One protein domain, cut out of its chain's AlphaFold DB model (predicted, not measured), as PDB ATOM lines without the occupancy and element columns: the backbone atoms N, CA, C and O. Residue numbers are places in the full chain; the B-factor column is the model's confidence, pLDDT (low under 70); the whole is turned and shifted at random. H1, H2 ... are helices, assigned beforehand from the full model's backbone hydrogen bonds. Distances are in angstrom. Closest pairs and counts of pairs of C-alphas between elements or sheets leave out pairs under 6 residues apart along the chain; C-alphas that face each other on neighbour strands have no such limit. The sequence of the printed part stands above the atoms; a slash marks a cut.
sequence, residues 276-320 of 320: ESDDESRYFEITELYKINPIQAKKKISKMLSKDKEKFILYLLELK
ATOM      1  N   GLU A 276     231.658 200.807 303.030       47.47
ATOM      2  CA  GLU A 276     231.325 202.233 302.967       47.47
ATOM      3  C   GLU A 276     229.848 202.510 303.311       47.47
ATOM      4  O   GLU A 276     229.570 203.520 303.954       47.47
ATOM      5  N   SER A 277     228.902 201.602 303.013       49.81
ATOM      6  CA  SER A 277     227.466 201.861 303.242       49.81
ATOM      7  C   SER A 277     227.023 201.699 304.703       49.81
ATOM      8  O   SER A 277     226.055 202.322 305.135       49.81
ATOM      9  N   ASP A 278     227.711 200.854 305.477       60.25
ATOM     10  CA  ASP A 278     227.411 200.620 306.903       60.25
ATOM     11  C   ASP A 278     227.841 201.810 307.783       60.25
ATOM     12  O   ASP A 278     227.161 202.183 308.744       60.25
ATOM     13  N   ASP A 279     228.944 202.468 307.408       77.19
ATOM     14  CA  ASP A 279     229.443 203.656 308.098       77.19
ATOM     15  C   ASP A 279     228.468 204.837 307.939       77.19
ATOM     16  O   ASP A 279     228.125 205.475 308.937       77.19
ATOM     17  N   GLU A 280     227.949 205.082 306.731       80.50
ATOM     18  CA  GLU A 280     226.983 206.158 306.467       80.50
ATOM     19  C   GLU A 280     225.674 205.989 307.247       80.50
ATOM     20  O   GLU A 280     225.211 206.940 307.879       80.50
ATOM     21  N   SER A 281     225.105 204.777 307.278       73.06
ATOM     22  CA  SER A 281     223.875 204.500 308.038       73.06
ATOM     23  C   SER A 281     224.080 204.746 309.534       73.06
ATOM     24  O   SER A 281     223.290 205.435 310.186       73.06
ATOM     25  N   ARG A 282     225.198 204.259 310.084       87.88
ATOM     26  CA  ARG A 282     225.577 204.486 311.484       87.88
ATOM     27  C   ARG A 282     225.762 205.974 311.789       87.88
ATOM     28  O   ARG A 282     225.391 206.440 312.869       87.88
ATOM     29  N   TYR A 283     226.350 206.730 310.868       92.44
ATOM     30  CA  TYR A 283     226.541 208.169 311.019       92.44
ATOM     31  C   TYR A 283     225.222 208.934 310.937       92.44
ATOM     32  O   TYR A 283     224.978 209.792 311.790       92.44
ATOM     33  N   PHE A 284     224.339 208.578 310.003       86.25
ATOM     34  CA  PHE A 284     222.986 209.117 309.913       86.25
ATOM     35  C   PHE A 284     222.222 208.939 311.232       86.25
ATOM     36  O   PHE A 284     221.710 209.911 311.792       86.25
ATOM     37  N   GLU A 285     222.242 207.741 311.816       78.75
ATOM     38  CA  GLU A 285     221.606 207.473 313.112       78.75
ATOM     39  C   GLU A 285     222.153 208.355 314.241       78.75
ATOM     40  O   GLU A 285     221.396 208.839 315.086       78.75
ATOM     41  N   ILE A 286     223.470 208.590 314.276       88.31
ATOM     42  CA  ILE A 286     224.082 209.484 315.268       88.31
ATOM     43  C   ILE A 286     223.607 210.929 315.052       88.31
ATOM     44  O   ILE A 286     223.376 211.637 316.037       88.31
ATOM     45  N   THR A 287     223.426 211.365 313.800       89.50
ATOM     46  CA  THR A 287     222.898 212.705 313.496       89.50
ATOM     47  C   THR A 287     221.437 212.877 313.894       89.50
ATOM     48  O   THR A 287     221.107 213.876 314.535       89.50
ATOM     49  N   GLU A 288     220.578 211.894 313.618       85.12
ATOM     50  CA  GLU A 288     219.173 211.925 314.036       85.12
ATOM     51  C   GLU A 288     219.048 211.851 315.560       85.12
ATOM     52  O   GLU A 288     218.322 212.637 316.174       85.12
ATOM     53  N   LEU A 289     219.857 211.006 316.209       75.56
ATOM     54  CA  LEU A 289     219.913 210.946 317.665       75.56
ATOM     55  C   LEU A 289     220.352 212.280 318.273       75.56
ATOM     56  O   LEU A 289     219.870 212.639 319.342       75.56
ATOM     57  N   TYR A 290     221.242 213.039 317.627       88.44
ATOM     58  CA  TYR A 290     221.643 214.351 318.136       88.44
ATOM     59  C   TYR A 290     220.485 215.359 318.119       88.44
ATOM     60  O   TYR A 290     220.401 216.183 319.029       88.44
ATOM     61  N   LYS A 291     219.574 215.278 317.138       83.44
ATOM     62  CA  LYS A 291     218.372 216.132 317.068       83.44
ATOM     63  C   LYS A 291     217.383 215.829 318.200       83.44
ATOM     64  O   LYS A 291     216.737 216.745 318.699       83.44
ATOM     65  N   ILE A 292     217.289 214.562 318.610       69.62
ATOM     66  CA  ILE A 292     216.297 214.066 319.579       69.62
ATOM     67  C   ILE A 292     216.851 214.049 321.015       69.62
ATOM     68  O   ILE A 292     216.180 214.458 321.958       69.62
ATOM     69  N   ASN A 293     218.091 213.587 321.201       75.00
ATOM     70  CA  ASN A 293     218.757 213.441 322.496       75.00
ATOM     71  C   ASN A 293     220.266 213.782 322.408       75.00
ATOM     72  O   ASN A 293     221.128 212.892 322.328       75.00
ATOM     73  N   PRO A 294     220.620 215.079 322.505       80.44
ATOM     74  CA  PRO A 294     222.001 215.543 322.365       80.44
ATOM     75  C   PRO A 294     222.974 214.940 323.389       80.44
ATOM     76  O   PRO A 294     224.160 214.771 323.098       80.44
ATOM     77  N   ILE A 295     222.503 214.618 324.600       80.19
ATOM     78  CA  ILE A 295     223.340 214.066 325.678       80.19
ATOM     79  C   ILE A 295     223.782 212.644 325.315       80.19
ATOM     80  O   ILE A 295     224.966 212.307 325.415       80.19
ATOM     81  N   GLN A 296     222.844 211.817 324.856       67.81
ATOM     82  CA  GLN A 296     223.125 210.438 324.470       67.81
ATOM     83  C   GLN A 296     223.971 210.366 323.194       67.81
ATOM     84  O   GLN A 296     224.926 209.588 323.144       67.81
ATOM     85  N   ALA A 297     223.697 211.224 322.207       83.19
ATOM     86  CA  ALA A 297     224.505 211.329 320.994       83.19
ATOM     87  C   ALA A 297     225.966 211.694 321.309       83.19
ATOM     88  O   ALA A 297     226.885 211.006 320.865       83.19
ATOM     89  N   LYS A 298     226.205 212.694 322.172       86.88
ATOM     90  CA  LYS A 298     227.563 213.060 322.623       86.88
ATOM     91  C   LYS A 298     228.280 211.897 323.317       86.88
ATOM     92  O   LYS A 298     229.478 211.707 323.106       86.88
ATOM     93  N   LYS A 299     227.561 211.091 324.106       81.88
ATOM     94  CA  LYS A 299     228.106 209.888 324.762       81.88
ATOM     95  C   LYS A 299     228.426 208.764 323.768       81.88
ATOM     96  O   LYS A 299     229.381 208.025 323.997       81.88
ATOM     97  N   LYS A 300     227.657 208.613 322.681       82.31
ATOM     98  CA  LYS A 300     227.989 207.684 321.585       82.31
ATOM     99  C   LYS A 300     229.241 208.156 320.842       82.31
ATOM    100  O   LYS A 300     230.184 207.380 320.708       82.31
ATOM    101  N   ILE A 301     229.294 209.436 320.468       90.50
ATOM    102  CA  ILE A 301     230.440 210.027 319.763       90.50
ATOM    103  C   ILE A 301     231.719 209.907 320.595       90.50
ATOM    104  O   ILE A 301     232.763 209.536 320.065       90.50
ATOM    105  N   SER A 302     231.672 210.157 321.910       88.94
ATOM    106  CA  SER A 302     232.878 210.105 322.751       88.94
ATOM    107  C   SER A 302     233.549 208.727 322.761       88.94
ATOM    108  O   SER A 302     234.780 208.668 322.802       88.94
ATOM    109  N   LYS A 303     232.763 207.650 322.633       87.44
ATOM    110  CA  LYS A 303     233.220 206.253 322.597       87.44
ATOM    111  C   LYS A 303     233.762 205.795 321.236       87.44
ATOM    112  O   LYS A 303     234.338 204.713 321.171       87.44
ATOM    113  N   MET A 304     233.597 206.578 320.167       89.94
ATOM    114  CA  MET A 304     234.138 206.242 318.843       89.94
ATOM    115  C   MET A 304     235.670 206.346 318.821       89.94
ATOM    116  O   MET A 304     236.262 207.225 319.466       89.94
ATOM    117  N   LEU A 305     236.307 205.473 318.037       90.06
ATOM    118  CA  LEU A 305     237.744 205.525 317.753       90.06
ATOM    119  C   LEU A 305     238.102 206.810 316.988       90.06
ATOM    120  O   LEU A 305     237.254 207.390 316.313       90.06
ATOM    121  N   SER A 306     239.362 207.255 317.066       87.94
ATOM    122  CA  SER A 306     239.805 208.494 316.395       87.94
ATOM    123  C   SER A 306     239.526 208.469 314.888       87.94
ATOM    124  O   SER A 306     238.941 209.403 314.353       87.94
ATOM    125  N   LYS A 307     239.850 207.347 314.235       84.06
ATOM    126  CA  LYS A 307     239.634 207.137 312.797       84.06
ATOM    127  C   LYS A 307     238.149 207.180 312.405       84.06
ATOM    128  O   LYS A 307     237.804 207.707 311.356       84.06
ATOM    129  N   ASP A 308     237.267 206.681 313.269       87.75
ATOM    130  CA  ASP A 308     235.815 206.714 313.052       87.75
ATOM    131  C   ASP A 308     235.240 208.123 313.232       87.75
ATOM    132  O   ASP A 308     234.295 208.501 312.544       87.75
ATOM    133  N   LYS A 309     235.800 208.918 314.153       91.88
ATOM    134  CA  LYS A 309     235.410 210.324 314.334       91.88
ATOM    135  C   LYS A 309     235.799 211.169 313.123       91.88
ATOM    136  O   LYS A 309     235.016 212.021 312.723       91.88
ATOM    137  N   GLU A 310     236.973 210.926 312.541       91.94
ATOM    138  CA  GLU A 310     237.415 211.590 311.307       91.94
ATOM    139  C   GLU A 310     236.458 211.300 310.144       91.94
ATOM    140  O   GLU A 310     235.963 212.237 309.522       91.94
ATOM    141  N   LYS A 311     236.113 210.027 309.916       92.94
ATOM    142  CA  LYS A 311     235.113 209.632 308.911       92.94
ATOM    143  C   LYS A 311     233.742 210.267 309.153       92.94
ATOM    144  O   LYS A 311     233.136 210.780 308.221       92.94
ATOM    145  N   PHE A 312     233.278 210.294 310.404       94.19
ATOM    146  CA  PHE A 312     232.004 210.926 310.749       94.19
ATOM    147  C   PHE A 312     231.996 212.432 310.453       94.19
ATOM    148  O   PHE A 312     230.999 212.965 309.978       94.19
ATOM    149  N   ILE A 313     233.111 213.129 310.699       93.38
ATOM    150  CA  ILE A 313     233.251 214.547 310.345       93.38
ATOM    151  C   ILE A 313     233.185 214.738 308.825       93.38
ATOM    152  O   ILE A 313     232.517 215.666 308.378       93.38
ATOM    153  N   LEU A 314     233.842 213.877 308.041       93.25
ATOM    154  CA  LEU A 314     233.795 213.937 306.575       93.25
ATOM    155  C   LEU A 314     232.371 213.717 306.050       93.25
ATOM    156  O   LEU A 314     231.874 214.558 305.308       93.25
ATOM    157  N   TYR A 315     231.675 212.696 306.550       93.19
ATOM    158  CA  TYR A 315     230.262 212.445 306.248       93.19
ATOM    159  C   TYR A 315     229.373 213.676 306.519       93.19
ATOM    160  O   TYR A 315     228.559 214.076 305.691       93.19
ATOM    161  N   LEU A 316     229.561 214.353 307.659       90.50
ATOM    162  CA  LEU A 316     228.813 215.575 307.989       90.50
ATOM    163  C   LEU A 316     229.092 216.746 307.035       90.50
ATOM    164  O   LEU A 316     228.248 217.634 306.898       90.50
ATOM    165  N   LEU A 317     230.282 216.795 306.435       89.69
ATOM    166  CA  LEU A 317     230.651 217.823 305.461       89.69
ATOM    167  C   LEU A 317     230.074 217.532 304.071       89.69
ATOM    168  O   LEU A 317     229.824 218.481 303.334       89.69
ATOM    169  N   GLU A 318     229.837 216.260 303.747       86.75
ATOM    170  CA  GLU A 318     229.238 215.797 302.487       86.75
ATOM    171  C   GLU A 318     227.704 215.925 302.463       86.75
ATOM    172  O   GLU A 318     227.118 216.033 301.393       86.75
ATOM    173  N   LEU A 319     227.048 216.009 303.627       75.88
ATOM    174  CA  LEU A 319     225.600 216.247 303.766       75.88
ATOM    175  C   LEU A 319     225.136 217.688 303.436       75.88
ATOM    176  O   LEU A 319     223.979 218.029 303.699       75.88
ATOM    177  N   LYS A 320     226.026 218.555 302.936       52.66
ATOM    178  CA  LYS A 320     225.752 219.976 302.653       52.66
ATOM    179  C   LYS A 320     225.360 220.261 301.211       52.66
ATOM    180  O   LYS A 320     226.015 219.720 300.300       52.66
TER     181      LYS A 320
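What this domain is: This is residues 276 to 320 of the 320 residues of the protein "RNase H type-1 domain-containing protein" of Clostridium butyricum E4 str. BoNT E BL5262 (UniProt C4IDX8). Three helices make a small triangle: the long helix H1 forms one side, the short H2 folds back over the last part of H1 as a helical hairpin, and H3 crosses the first part of H1 at a wide angle. The contact of H1 with H2 is the fuller one, while H3 comes near the other two helices at few points. The printed part has 45 residues with three named helices, in the order H1, H2, H3, and no named strand; its class is all helix, with 38 residues in the helices. It is compact, with a radius of gyration of the C-alphas of 10.0 A, and rounded, spanning 25 by 22 by 17 A.

Where its parts are: Begin with the longest helix, H1, residues 277 to 292: find C-alpha 277 at (227.466, 201.861, 303.242), and from there the helix runs 23.3 A to C-alpha 292 at (216.297, 214.066, 319.579). Next look at residues 294 to 302, which form H2, 12.2 A from first to last C-alpha. Then find H3 in residues 306 to 318, where the path covers 18.9 A and ends at C-alpha 318, (229.238, 215.797, 302.487).

How they stand to each other: Start at residues 286 to 290 of H1, the part of it that touches H2. The closest C-alphas there are those of Tyr 290 and Ala 297, 5.0 A apart. H1 and H2 form a helical hairpin, running opposite ways at a shallow tilt of 35.0 degrees, only just short of steep. Now go back to residues 280 to 283 of H1, which only just touch residues 312 to 315 of H3, with 3 pairs of C-alphas within 8 A. The closest C-alphas of H1 and H3 are those of Tyr 283 and Phe 312, 6.1 A apart, and the two lines stand about perpendicular, at 78 degrees. H2 and H3 are close but not clearly touching: their closest C-alphas, those of Ile 301 and Lys 309, are 7.4 A apart. These two helices run opposite ways at a steep tilt of 52 degrees. In H1, H2 and H3 every O i to N i+4 pair is within hydrogen-bond range.

The domain as a whole: The two C-alphas farthest apart are those of Glu 276 and Ile 295, at 26.8 A. Residues 276 to 320 are printed without a cut, and Lys 320 is the chain's last residue. Both links are tight, with 1 residue between H1 and H2 and 3 residues between H2 and H3. The mean pLDDT of the printed part is 82.3; look for values under 70 at residues 276 to 278, 292, 296 and 320.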